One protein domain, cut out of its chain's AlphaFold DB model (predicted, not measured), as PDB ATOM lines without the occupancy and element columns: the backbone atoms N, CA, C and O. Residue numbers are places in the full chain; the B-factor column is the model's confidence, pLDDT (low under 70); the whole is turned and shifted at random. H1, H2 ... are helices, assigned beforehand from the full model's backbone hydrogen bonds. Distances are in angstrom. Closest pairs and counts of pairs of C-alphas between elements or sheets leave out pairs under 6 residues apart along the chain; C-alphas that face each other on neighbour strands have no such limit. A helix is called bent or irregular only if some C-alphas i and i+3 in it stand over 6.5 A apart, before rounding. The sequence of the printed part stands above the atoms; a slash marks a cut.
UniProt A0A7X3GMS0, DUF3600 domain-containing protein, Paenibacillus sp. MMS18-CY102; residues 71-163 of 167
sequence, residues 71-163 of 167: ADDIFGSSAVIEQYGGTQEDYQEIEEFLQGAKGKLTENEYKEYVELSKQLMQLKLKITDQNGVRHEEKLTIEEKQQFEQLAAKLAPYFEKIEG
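Overview. This is residues 71 to 163 of the 167 residues of the protein "DUF3600 domain-containing protein" of Paenibacillus sp. MMS18-CY102 (UniProt A0A7X3GMS0). Two long helices, H4 and H5, fold back on each other as a crossed hairpin, and a third long helix, H3, opens away from H4 as a V whose narrow end is at the short turn joining them. The end of H5 comes round to that narrow end and packs on the last residues of H3, while the small helix H1 packs on H4 and the small helix H2 on the first residues of H3. The printed part has 93 residues with five named helices, in the order H1, H2, H3, H4, H5, and no named strand; the class is all helix. It is compact, with a radius of gyration of the C-alphas of 13.7 A, and its C-alphas span 36 by 31 by 20 A along their three main axes.

Arrangement. H1, residues 72 to 75, and H2, residues 78 to 83, are close but not clearly touching; their closest C-alphas, those of Asp 72 and Ser 78, are 7.5 A apart. H3, residues 88 to 104, touches H2 with residues 88 to 91 alone, at a steep tilt of 47 degrees, opposite ways; the closest C-alphas, those of Ser 78 and Tyr 91, are 6.1 A apart. H1 and H3 are apart. H4, residues 107 to 127, is close to H3 but not clearly touching it, at a shallow tilt of 30 degrees, opposite ways, and the closest C-alphas, those of Lys 102 and Tyr 110, are 6.0 A apart. H4 touches H1 with residues 114 to 121 alone; the C-alphas of Ile 74 and Lys 118 come closest, at 4.9 A. H5, residues 141 to 162, forms a helical hairpin with H4: they touch at a steep tilt of 40 degrees, opposite ways, and their closest C-alphas, those of Leu 120 and Phe 147, are 6.3 A apart. H5 has a kink of 39 degrees near residue 156. With residues 160 to 161 alone it touches residues 100 to 104 of H3, at a steep tilt of 64 degrees, the same way; the C-alphas of Ala 101 and Ile 161 are the closest, at 5.3 A. The helix packing is mostly crossed, with 0 of 3 touching pairs that have a tilt at a shallow one. In H2, H3 and H4 every O i to N i+4 pair is within hydrogen-bond range, and in H5 16 of 18 are; H1 is too short for such a pair, and its 1 pair of O i to N i+3 is not within range.

Along the chain. H1 begins at C-alpha 72, (59.041, 2.072, 4.257), and H2 follows after a tight link of 2 residues. H3 measures 24.7 A from first to last C-alpha. H4 measures 30.6 A, from C-alpha 107 at (57.022, 16.346, 13.612) to C-alpha 127 at (78.786, 0.391, -0.821). H5, the longest helix by residues, measures 30.4 A and ends at C-alpha 162, (68.837, 7.856, 22.901). It is irregular, but only just: C-alphas 153 and 156 are 6.7 A apart.

Size, cuts and confidence. The two C-alphas farthest apart, those of Gly 103 and Glu 137, are 36.9 A from each other. The printed part runs from residue 71 to residue 163 with no cut. The links H1 to H2, H2 to H3 and H3 to H4 are tight; that from H4 to H5 is long, with residues 128 to 140, whose C-alphas lie 13 to 19 A from the mean of all C-alphas. The mean pLDDT of the printed part is 83.2, and residues 131 to 132 and residue 163 are under 70.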
ATOM      1  N   ALA A  71      59.717   2.576   8.430       85.25
ATOM      2  CA  ALA A  71      60.874   2.132   7.672       85.25
ATOM      3  C   ALA A  71      60.616   2.133   6.151       85.25
ATOM      4  O   ALA A  71      61.559   2.358   5.385       85.25
ATOM      5  N   ASP A  72      59.363   2.009   5.690       87.06
ATOM      6  CA  ASP A  72      59.041   2.072   4.257       87.06
ATOM      7  C   ASP A  72      59.406   3.449   3.657       87.06
ATOM      8  O   ASP A  72      59.805   3.531   2.496       87.06
ATOM      9  N   ASP A  73      59.387   4.539   4.434       83.81
ATOM     10  CA  ASP A  73      59.756   5.877   3.937       83.81
ATOM     11  C   ASP A  73      61.259   5.995   3.592       83.81
ATOM     12  O   ASP A  73      61.663   6.780   2.712       83.81
ATOM     13  N   ILE A  74      62.089   5.183   4.260       85.50
ATOM     14  CA  ILE A  74      63.552   5.146   4.124       85.50
ATOM     15  C   ILE A  74      63.984   4.054   3.139       85.50
ATOM     16  O   ILE A  74      64.758   4.333   2.220       85.50
ATOM     17  N   PHE A  75      63.484   2.828   3.314       83.19
ATOM     18  CA  PHE A  75      63.909   1.641   2.561       83.19
ATOM     19  C   PHE A  75      62.951   1.265   1.425       83.19
ATOM     20  O   PHE A  75      63.320   0.496   0.544       83.19
ATOM     21  N   GLY A  76      61.723   1.780   1.421       84.56
ATOM     22  CA  GLY A  76      60.661   1.403   0.484       84.56
ATOM     23  C   GLY A  76      59.948   0.100   0.850       84.56
ATOM     24  O   GLY A  76      58.738   0.014   0.682       84.56
ATOM     25  N   SER A  77      60.688  -0.916   1.310       84.44
ATOM     26  CA  SER A  77      60.139  -2.182   1.820       84.44
ATOM     27  C   SER A  77      61.205  -3.005   2.553       84.44
ATOM     28  O   SER A  77      62.405  -2.812   2.329       84.44
ATOM     29  N   SER A  78      60.777  -4.003   3.330       81.19
ATOM     30  CA  SER A  78      61.673  -4.979   3.973       81.19
ATOM     31  C   SER A  78      62.525  -5.781   2.983       81.19
ATOM     32  O   SER A  78      63.657  -6.140   3.300       81.19
ATOM     33  N   ALA A  79      62.037  -5.984   1.753       83.25
ATOM     34  CA  ALA A  79      62.748  -6.713   0.702       83.25
ATOM     35  C   ALA A  79      64.098  -6.074   0.337       83.25
ATOM     36  O   ALA A  79      65.017  -6.770  -0.094       83.25
ATOM     37  N   VAL A  80      64.243  -4.755   0.530       83.88
ATOM     38  CA  VAL A  80      65.529  -4.081   0.329       83.88
ATOM     39  C   VAL A  80      66.532  -4.541   1.376       83.88
ATOM     40  O   VAL A  80      67.657  -4.828   1.012       83.88
ATOM     41  N   ILE A  81      66.158  -4.684   2.646       80.88
ATOM     42  CA  ILE A  81      67.092  -5.154   3.679       80.88
ATOM     43  C   ILE A  81      67.497  -6.615   3.433       80.88
ATOM     44  O   ILE A  81      68.686  -6.936   3.487       80.88
ATOM     45  N   GLU A  82      66.543  -7.464   3.051       84.00
ATOM     46  CA  GLU A  82      66.795  -8.868   2.696       84.00
ATOM     47  C   GLU A  82      67.763  -9.012   1.510       84.00
ATOM     48  O   GLU A  82      68.619  -9.897   1.499       84.00
ATOM     49  N   GLN A  83      67.690  -8.104   0.530       82.12
ATOM     50  CA  GLN A  83      68.581  -8.104  -0.633       82.12
ATOM     51  C   GLN A  83      70.061  -7.884  -0.271       82.12
ATOM     52  O   GLN A  83      70.941  -8.347  -0.999       82.12
ATOM     53  N   TYR A  84      70.337  -7.180   0.827       77.44
ATOM     54  CA  TYR A  84      71.697  -6.918   1.315       77.44
ATOM     55  C   TYR A  84      72.063  -7.806   2.514       77.44
ATOM     56  O   TYR A  84      73.000  -7.494   3.247       77.44
ATOM     57  N   GLY A  85      71.341  -8.915   2.705       77.25
ATOM     58  CA  GLY A  85      71.657  -9.935   3.704       77.25
ATOM     59  C   GLY A  85      71.145  -9.650   5.116       77.25
ATOM     60  O   GLY A  85      71.563 -10.345   6.040       77.25
ATOM     61  N   GLY A  86      70.274  -8.655   5.301       80.06
ATOM     62  CA  GLY A  86      69.580  -8.449   6.573       80.06
ATOM     63  C   GLY A  86      68.347  -9.343   6.713       80.06
ATOM     64  O   GLY A  86      67.857  -9.919   5.740       80.06
ATOM     65  N   THR A  87      67.844  -9.477   7.932       83.38
ATOM     66  CA  THR A  87      66.658 -10.283   8.235       83.38
ATOM     67  C   THR A  87      65.417  -9.411   8.415       83.38
ATOM     68  O   THR A  87      65.474  -8.188   8.547       83.38
ATOM     69  N   GLN A  88      64.254 -10.058   8.456       81.62
ATOM     70  CA  GLN A  88      63.012  -9.383   8.818       81.62
ATOM     71  C   GLN A  88      63.040  -8.849  10.266       81.62
ATOM     72  O   GLN A  88      62.382  -7.855  10.567       81.62
ATOM     73  N   GLU A  89      63.808  -9.483  11.152       82.81
ATOM     74  CA  GLU A  89      64.005  -9.034  12.535       82.81
ATOM     75  C   GLU A  89      64.795  -7.720  12.561       82.81
ATOM     76  O   GLU A  89      64.379  -6.784  13.239       82.81
ATOM     77  N   ASP A  90      65.837  -7.593  11.728       82.88
ATOM     78  CA  ASP A  90      66.580  -6.335  11.564       82.88
ATOM     79  C   ASP A  90      65.656  -5.206  11.071       82.88
ATOM     80  O   ASP A  90      65.746  -4.062  11.520       82.88
ATOM     81  N   TYR A  91      64.728  -5.522  10.158       84.69
ATOM     82  CA  TYR A  91      63.727  -4.560   9.685       84.69
ATOM     83  C   TYR A  91      62.805  -4.085  10.812       84.69
ATOM     84  O   TYR A  91      62.499  -2.895  10.909       84.69
ATOM     85  N   GLN A  92      62.376  -5.006  11.678       84.38
ATOM     86  CA  GLN A  92      61.534  -4.691  12.830       84.38
ATOM     87  C   GLN A  92      62.278  -3.863  13.880       84.38
ATOM     88  O   GLN A  92      61.706  -2.908  14.395       84.38
ATOM     89  N   GLU A  93      63.550  -4.159  14.153       84.94
ATOM     90  CA  GLU A  93      64.368  -3.365  15.078       84.94
ATOM     91  C   GLU A  93      64.498  -1.908  14.599       84.94
ATOM     92  O   GLU A  93      64.350  -0.962  15.378       84.94
ATOM     93  N   ILE A  94      64.699  -1.710  13.293       85.88
ATOM     94  CA  ILE A  94      64.749  -0.371  12.698       85.88
ATOM     95  C   ILE A  94      63.385   0.325  12.797       85.88
ATOM     96  O   ILE A  94      63.325   1.510  13.127       85.88
ATOM     97  N   GLU A  95      62.291  -0.392  12.545       86.44
ATOM     98  CA  GLU A  95      60.932   0.136  12.694       86.44
ATOM     99  C   GLU A  95      60.662   0.599  14.135       86.44
ATOM    100  O   GLU A  95      60.190   1.719  14.348       86.44
ATOM    101  N   GLU A  96      61.011  -0.213  15.134       85.56
ATOM    102  CA  GLU A  96      60.873   0.134  16.552       85.56
ATOM    103  C   GLU A  96      61.707   1.367  16.918       85.56
ATOM    104  O   GLU A  96      61.222   2.272  17.609       85.56
ATOM    105  N   PHE A  97      62.935   1.457  16.398       83.75
ATOM    106  CA  PHE A  97      63.786   2.628  16.584       83.75
ATOM    107  C   PHE A  97      63.151   3.895  15.993       83.75
ATOM    108  O   PHE A  97      63.098   4.936  16.657       83.75
ATOM    109  N   LEU A  98      62.613   3.821  14.770       87.25
ATOM    110  CA  LEU A  98      61.935   4.941  14.107       87.25
ATOM    111  C   LEU A  98      60.665   5.369  14.846       87.25
ATOM    112  O   LEU A  98      60.386   6.568  14.944       87.25
ATOM    113  N   GLN A  99      59.912   4.419  15.401       85.81
ATOM    114  CA  GLN A  99      58.749   4.713  16.240       85.81
ATOM    115  C   GLN A  99      59.159   5.410  17.541       85.81
ATOM    116  O   GLN A  99      58.560   6.424  17.915       85.81
ATOM    117  N   GLY A 100      60.222   4.932  18.195       84.44
ATOM    118  CA  GLY A 100      60.810   5.582  19.365       84.44
ATOM    119  C   GLY A 100      61.288   7.004  19.064       84.44
ATOM    120  O   GLY A 100      61.036   7.924  19.846       84.44
ATOM    121  N   ALA A 101      61.905   7.210  17.898       84.56
ATOM    122  CA  ALA A 101      62.349   8.518  17.437       84.56
ATOM    123  C   ALA A 101      61.179   9.480  17.202       84.56
ATOM    124  O   ALA A 101      61.214  10.616  17.674       84.56
ATOM    125  N   LYS A 102      60.107   9.018  16.550       83.94
ATOM    126  CA  LYS A 102      58.888   9.806  16.314       83.94
ATOM    127  C   LYS A 102      58.199  10.243  17.611       83.94
ATOM    128  O   LYS A 102      57.565  11.290  17.638       83.94
ATOM    129  N   GLY A 103      58.320   9.455  18.681       83.62
ATOM    130  CA  GLY A 103      57.802   9.811  20.004       83.62
ATOM    131  C   GLY A 103      58.638  10.858  20.752       83.62
ATOM    132  O   GLY A 103      58.108  11.528  21.637       83.62
ATOM    133  N   LYS A 104      59.930  10.998  20.423       84.56
ATOM    134  CA  LYS A 104      60.877  11.902  21.106       84.56
ATOM    135  C   LYS A 104      61.167  13.188  20.330       84.56
ATOM    136  O   LYS A 104      61.474  14.208  20.941       84.56
ATOM    137  N   LEU A 105      61.087  13.139  19.004       85.25
ATOM    138  CA  LEU A 105      61.294  14.275  18.110       85.25
ATOM    139  C   LEU A 105      59.969  14.971  17.794       85.25
ATOM    140  O   LEU A 105      58.906  14.353  17.775       85.25
ATOM    141  N   THR A 106      60.028  16.267  17.498       88.19
ATOM    142  CA  THR A 106      58.871  16.976  16.933       88.19
ATOM    143  C   THR A 106      58.605  16.536  15.490       88.19
ATOM    144  O   THR A 106      59.482  15.995  14.822       88.19
ATOM    145  N   GLU A 107      57.401  16.787  14.965       84.69
ATOM    146  CA  GLU A 107      57.022  16.346  13.612       84.69
ATOM    147  C   GLU A 107      57.973  16.868  12.517       84.69
ATOM    148  O   GLU A 107      58.300  16.141  11.579       84.69
ATOM    149  N   ASN A 108      58.451  18.108  12.651       87.06
ATOM    150  CA  ASN A 108      59.390  18.705  11.700       87.06
ATOM    151  C   ASN A 108      60.789  18.087  11.823       87.06
ATOM    152  O   ASN A 108      61.376  17.714  10.813       87.06
ATOM    153  N   GLU A 109      61.289  17.912  13.050       87.00
ATOM    154  CA  GLU A 109      62.583  17.261  13.299       87.00
ATOM    155  C   GLU A 109      62.583  15.805  12.829       87.00
ATOM    156  O   GLU A 109      63.579  15.324  12.299       87.00
ATOM    157  N   TYR A 110      61.460  15.103  12.992       87.38
ATOM    158  CA  TYR A 110      61.303  13.735  12.520       87.38
ATOM    159  C   TYR A 110      61.339  13.655  10.989       87.38
ATOM    160  O   TYR A 110      62.025  12.794  10.444       87.38
ATOM    161  N   LYS A 111      60.657  14.568  10.281       88.56
ATOM    162  CA  LYS A 111      60.715  14.633   8.809       88.56
ATOM    163  C   LYS A 111      62.139  14.888   8.313       88.56
ATOM    164  O   LYS A 111      62.607  14.159   7.443       88.56
ATOM    165  N   GLU A 112      62.843  15.852   8.905       89.31
ATOM    166  CA  GLU A 112      64.252  16.121   8.583       89.31
ATOM    167  C   GLU A 112      65.144  14.906   8.864       89.31
ATOM    168  O   GLU A 112      65.972  14.531   8.036       89.31
ATOM    169  N   TYR A 113      64.953  14.253  10.011       88.88
ATOM    170  CA  TYR A 113      65.684  13.046  10.383       88.88
ATOM    171  C   TYR A 113      65.474  11.906   9.375       88.88
ATOM    172  O   TYR A 113      66.446  11.263   8.970       88.88
ATOM    173  N   VAL A 114      64.235  11.670   8.933       88.69
ATOM    174  CA  VAL A 114      63.904  10.640   7.933       88.69
ATOM    175  C   VAL A 114      64.543  10.963   6.582       88.69
ATOM    176  O   VAL A 114      65.156  10.086   5.972       88.69
ATOM    177  N   GLU A 115      64.477  12.217   6.124       90.00
ATOM    178  CA  GLU A 115      65.111  12.638   4.868       90.00
ATOM    179  C   GLU A 115      66.638  12.483   4.901       90.00
ATOM    180  O   GLU A 115      67.229  11.929   3.968       90.00
ATOM    181  N   LEU A 116      67.286  12.917   5.987       89.31
ATOM    182  CA  LEU A 116      68.731  12.771   6.176       89.31
ATOM    183  C   LEU A 116      69.143  11.295   6.265       89.31
ATOM    184  O   LEU A 116      70.125  10.886   5.641       89.31
ATOM    185  N   SER A 117      68.371  10.482   6.988       87.12
ATOM    186  CA  SER A 117      68.606   9.039   7.118       87.12
ATOM    187  C   SER A 117      68.462   8.322   5.779       87.12
ATOM    188  O   SER A 117      69.267   7.450   5.459       87.12
ATOM    189  N   LYS A 118      67.500   8.732   4.947       89.06
ATOM    190  CA  LYS A 118      67.322   8.217   3.585       89.06
ATOM    191  C   LYS A 118      68.523   8.512   2.693       89.06
ATOM    192  O   LYS A 118      69.002   7.609   2.010       89.06
ATOM    193  N   GLN A 119      69.045   9.738   2.720       87.06
ATOM    194  CA  GLN A 119      70.246  10.104   1.954       87.06
ATOM    195  C   GLN A 119      71.473   9.309   2.419       87.06
ATOM    196  O   GLN A 119      72.211   8.762   1.597       87.06
ATOM    197  N   LEU A 120      71.656   9.182   3.737       86.38
ATOM    198  CA  LEU A 120      72.738   8.385   4.314       86.38
ATOM    199  C   LEU A 120      72.616   6.909   3.909       86.38
ATOM    200  O   LEU A 120      73.604   6.279   3.526       86.38
ATOM    201  N   MET A 121      71.399   6.362   3.955       84.94
ATOM    202  CA  MET A 121      71.141   4.970   3.602       84.94
ATOM    203  C   MET A 121      71.377   4.707   2.116       84.94
ATOM    204  O   MET A 121      71.974   3.693   1.781       84.94
ATOM    205  N   GLN A 122      71.004   5.620   1.216       84.44
ATOM    206  CA  GLN A 122      71.289   5.482  -0.219       84.44
ATOM    207  C   GLN A 122      72.793   5.362  -0.503       84.44
ATOM    208  O   GLN A 122      73.212   4.488  -1.266       84.44
ATOM    209  N   LEU A 123      73.615   6.187   0.154       84.38
ATOM    210  CA  LEU A 123      75.076   6.090   0.058       84.38
ATOM    211  C   LEU A 123      75.590   4.767   0.644       84.38
ATOM    212  O   LEU A 123      76.452   4.114   0.056       84.38
ATOM    213  N   LYS A 124      75.025   4.334   1.775       81.44
ATOM    214  CA  LYS A 124      75.399   3.083   2.444       81.44
ATOM    215  C   LYS A 124      75.013   1.841   1.631       81.44
ATOM    216  O   LYS A 124      75.787   0.891   1.564       81.44
ATOM    217  N   LEU A 125      73.863   1.845   0.964       82.50
ATOM    218  CA  LEU A 125      73.427   0.768   0.072       82.50
ATOM    219  C   LEU A 125      74.338   0.658  -1.155       82.50
ATOM    220  O   LEU A 125      74.655  -0.444  -1.582       82.50
ATOM    221  N   LYS A 126      74.851   1.781  -1.670       79.44
ATOM    222  CA  LYS A 126      75.788   1.789  -2.805       79.44
ATOM    223  C   LYS A 126      77.109   1.063  -2.505       79.44
ATOM    224  O   LYS A 126      77.712   0.483  -3.409       79.44
ATOM    225  N   ILE A 127      77.561   1.087  -1.250       80.38
ATOM    226  CA  ILE A 127      78.786   0.391  -0.821       80.38
ATOM    227  C   ILE A 127      78.550  -1.015  -0.292       80.38
ATOM    228  O   ILE A 127      79.496  -1.799  -0.249       80.38
ATOM    229  N   THR A 128      77.331  -1.330   0.129       79.81
ATOM    230  CA  THR A 128      77.006  -2.638   0.698       79.81
ATOM    231  C   THR A 128      76.750  -3.606  -0.449       79.81
ATOM    232  O   THR A 128      76.008  -3.297  -1.374       79.81
ATOM    233  N   ASP A 129      77.420  -4.753  -0.456       77.31
ATOM    234  CA  ASP A 129      77.119  -5.809  -1.420       77.31
ATOM    235  C   ASP A 129      75.972  -6.714  -0.943       77.31
ATOM    236  O   ASP A 129      75.443  -6.562   0.156       77.31
ATOM    237  N   GLN A 130      75.580  -7.672  -1.782       73.25
ATOM    238  CA  GLN A 130      74.488  -8.612  -1.500       73.25
ATOM    239  C   GLN A 130      74.756  -9.525  -0.288       73.25
ATOM    240  O   GLN A 130      73.832 -10.156   0.210       73.25
ATOM    241  N   ASN A 131      76.002  -9.598   0.192       66.81
ATOM    242  CA  ASN A 131      76.386 -10.369   1.374       66.81
ATOM    243  C   ASN A 131      76.473  -9.488   2.636       66.81
ATOM    244  O   ASN A 131      76.977  -9.943   3.661       66.81
ATOM    245  N   GLY A 132      76.060  -8.217   2.557       67.62
ATOM    246  CA  GLY A 132      76.162  -7.257   3.656       67.62
ATOM    247  C   GLY A 132      77.574  -6.699   3.866       67.62
ATOM    248  O   GLY A 132      77.816  -5.979   4.841       67.62
ATOM    249  N   VAL A 133      78.525  -6.991   2.970       74.62
ATOM    250  CA  VAL A 133      79.910  -6.524   3.092       74.62
ATOM    251  C   VAL A 133      80.011  -5.099   2.560       74.62
ATOM    252  O   VAL A 133      79.638  -4.804   1.423       74.62
ATOM    253  N   ARG A 134      80.526  -4.192   3.395       77.00
ATOM    254  CA  ARG A 134      80.724  -2.785   3.035       77.00
ATOM    255  C   ARG A 134      82.046  -2.611   2.303       77.00
ATOM    256  O   ARG A 134      83.115  -2.808   2.871       77.00
ATOM    257  N   HIS A 135      81.962  -2.169   1.058       80.56
ATOM    258  CA  HIS A 135      83.109  -1.825   0.227       80.56
ATOM    259  C   HIS A 135      83.306  -0.313   0.237       80.56
ATOM    260  O   HIS A 135      82.895   0.390  -0.685       80.56
ATOM    261  N   GLU A 136      83.940   0.201   1.291       71.69
ATOM    262  CA  GLU A 136      84.223   1.640   1.458       71.69
ATOM    263  C   GLU A 136      85.130   2.219   0.357       71.69
ATOM    264  O   GLU A 136      85.233   3.435   0.191       71.69
ATOM    265  N   GLU A 137      85.782   1.349  -0.413       73.62
ATOM    266  CA  GLU A 137      86.592   1.682  -1.587       73.62
ATOM    267  C   GLU A 137      85.744   2.124  -2.792       73.62
ATOM    268  O   GLU A 137      86.261   2.765  -3.703       73.62
ATOM    269  N   LYS A 138      84.436   1.821  -2.797       74.56
ATOM    270  CA  LYS A 138      83.509   2.217  -3.871       74.56
ATOM    271  C   LYS A 138      83.026   3.667  -3.762       74.56
ATOM    272  O   LYS A 138      82.450   4.167  -4.726       74.56
ATOM    273  N   LEU A 139      83.228   4.322  -2.615       76.12
ATOM    274  CA  LEU A 139      82.877   5.732  -2.417       76.12
ATOM    275  C   LEU A 139      83.975   6.639  -2.957       76.12
ATOM    276  O   LEU A 139      85.153   6.473  -2.623       76.12
ATOM    277  N   THR A 140      83.579   7.661  -3.709       83.00
ATOM    278  CA  THR A 140      84.488   8.760  -4.037       83.00
ATOM    279  C   THR A 140      84.807   9.583  -2.785       83.00
ATOM    280  O   THR A 140      84.099   9.540  -1.779       83.00
ATOM    281  N   ILE A 141      85.890  10.364  -2.834       81.69
ATOM    282  CA  ILE A 141      86.298  11.240  -1.721       81.69
ATOM    283  C   ILE A 141      85.175  12.233  -1.366       81.69
ATOM    284  O   ILE A 141      84.931  12.500  -0.192       81.69
ATOM    285  N   GLU A 142      84.455  12.726  -2.374       82.50
ATOM    286  CA  GLU A 142      83.313  13.631  -2.211       82.50
ATOM    287  C   GLU A 142      82.136  12.941  -1.508       82.50
ATOM    288  O   GLU A 142      81.550  13.502  -0.586       82.50
ATOM    289  N   GLU A 143      81.818  11.700  -1.884       82.31
ATOM    290  CA  GLU A 143      80.738  10.939  -1.249       82.31
ATOM    291  C   GLU A 143      81.083  10.548   0.196       82.31
ATOM    292  O   GLU A 143      80.199  10.527   1.051       82.31
ATOM    293  N   LYS A 144      82.366  10.302   0.508       82.06
ATOM    294  CA  LYS A 144      82.824  10.114   1.898       82.06
ATOM    295  C   LYS A 144      82.616  11.375   2.732       82.06
ATOM    296  O   LYS A 144      82.091  11.290   3.838       82.06
ATOM    297  N   GLN A 145      82.953  12.547   2.192       85.62
ATOM    298  CA  GLN A 145      82.695  13.818   2.873       85.62
ATOM    299  C   GLN A 145      81.197  14.076   3.065       85.62
ATOM    300  O   GLN A 145      80.787  14.542   4.126       85.62
ATOM    301  N   GLN A 146      80.365  13.751   2.073       85.75
ATOM    302  CA  GLN A 146      78.910  13.841   2.214       85.75
ATOM    303  C   GLN A 146      78.385  12.890   3.290       85.75
ATOM    304  O   GLN A 146      77.551  13.291   4.098       85.75
ATOM    305  N   PHE A 147      78.901  11.661   3.347       84.31
ATOM    306  CA  PHE A 147      78.555  10.695   4.384       84.31
ATOM    307  C   PHE A 147      78.891  11.226   5.785       84.31
ATOM    308  O   PHE A 147      78.035  11.200   6.667       84.31
ATOM    309  N   GLU A 148      80.092  11.775   5.982       85.88
ATOM    310  CA  GLU A 148      80.497  12.381   7.258       85.88
ATOM    311  C   GLU A 148      79.636  13.593   7.630       85.88
ATOM    312  O   GLU A 148      79.222  13.728   8.781       85.88
ATOM    313  N   GLN A 149      79.303  14.456   6.666       88.56
ATOM    314  CA  GLN A 149      78.423  15.603   6.907       88.56
ATOM    315  C   GLN A 149      77.003  15.175   7.286       88.56
ATOM    316  O   GLN A 149      76.400  15.773   8.178       88.56
ATOM    317  N   LEU A 150      76.458  14.152   6.623       88.25
ATOM    318  CA  LEU A 150      75.146  13.594   6.948       88.25
ATOM    319  C   LEU A 150      75.157  12.935   8.330       88.25
ATOM    320  O   LEU A 150      74.248  13.178   9.121       88.25
ATOM    321  N   ALA A 151      76.208  12.181   8.659       85.25
ATOM    322  CA  ALA A 151      76.386  11.588   9.980       85.25
ATOM    323  C   ALA A 151      76.484  12.660  11.079       85.25
ATOM    324  O   ALA A 151      75.807  12.555  12.100       85.25
ATOM    325  N   ALA A 152      77.248  13.733  10.850       88.25
ATOM    326  CA  ALA A 152      77.365  14.853  11.782       88.25
ATOM    327  C   ALA A 152      76.032  15.590  11.991       88.25
ATOM    328  O   ALA A 152      75.724  16.005  13.105       88.25
ATOM    329  N   LYS A 153      75.219  15.730  10.935       88.12
ATOM    330  CA  LYS A 153      73.871  16.309  11.035       88.12
ATOM    331  C   LYS A 153      72.896  15.398  11.771       88.12
ATOM    332  O   LYS A 153      72.042  15.909  12.481       88.12
ATOM    333  N   LEU A 154      73.018  14.081  11.618       87.31
ATOM    334  CA  LEU A 154      72.159  13.102  12.287       87.31
ATOM    335  C   LEU A 154      72.525  12.891  13.764       87.31
ATOM    336  O   LEU A 154      71.633  12.619  14.565       87.31
ATOM    337  N   ALA A 155      73.796  13.054  14.138       86.75
ATOM    338  CA  ALA A 155      74.293  12.902  15.509       86.75
ATOM    339  C   ALA A 155      73.431  13.595  16.594       86.75
ATOM    340  O   ALA A 155      73.010  12.904  17.521       86.75
ATOM    341  N   PRO A 156      73.068  14.893  16.492       87.75
ATOM    342  CA  PRO A 156      72.236  15.547  17.506       87.75
ATOM    343  C   PRO A 156      70.816  14.968  17.605       87.75
ATOM    344  O   PRO A 156      70.200  15.023  18.670       87.75
ATOM    345  N   TYR A 157      70.273  14.408  16.518       87.06
ATOM    346  CA  TYR A 157      68.981  13.721  16.565       87.06
ATOM    347  C   TYR A 157      69.122  12.371  17.271       87.06
ATOM    348  O   TYR A 157      68.290  12.054  18.115       87.06
ATOM    349  N   PHE A 158      70.195  11.616  17.008       83.62
ATOM    350  CA  PHE A 158      70.484  10.373  17.728       83.62
ATOM    351  C   PHE A 158      70.642  10.602  19.233       83.62
ATOM    352  O   PHE A 158      70.009   9.897  20.011       83.62
ATOM    353  N   GLU A 159      71.370  11.638  19.657       85.38
ATOM    354  CA  GLU A 159      71.510  11.983  21.082       85.38
ATOM    355  C   GLU A 159      70.159  12.308  21.745       85.38
ATOM    356  O   GLU A 159      69.871  11.859  22.860       85.38
ATOM    357  N   LYS A 160      69.284  13.038  21.038       82.19
ATOM    358  CA  LYS A 160      67.907  13.304  21.488       82.19
ATOM    359  C   LYS A 160      67.072  12.023  21.589       82.19
ATOM    360  O   LYS A 160      66.304  11.872  22.539       82.19
ATOM    361  N   ILE A 161      67.208  11.106  20.628       83.50
ATOM    362  CA  ILE A 161      66.458   9.843  20.587       83.50
ATOM    363  C   ILE A 161      66.964   8.867  21.657       83.50
ATOM    364  O   ILE A 161      66.153   8.220  22.312       83.50
ATOM    365  N   GLU A 162      68.267   8.759  21.891       78.38
ATOM    366  CA  GLU A 162      68.837   7.856  22.901       78.38
ATOM    367  C   GLU A 162      68.679   8.399  24.329       78.38
ATOM    368  O   GLU A 162      68.633   7.630  25.287       78.38
ATOM    369  N   GLY A 163      68.484   9.711  24.490       65.94
ATOM    370  CA  GLY A 163      68.306  10.335  25.802       65.94
ATOM    371  C   GLY A 163      69.622  10.581  26.542       65.94
ATOM    372  O   GLY A 163      69.616  10.764  27.756       65.94
TER     373      GLY A 163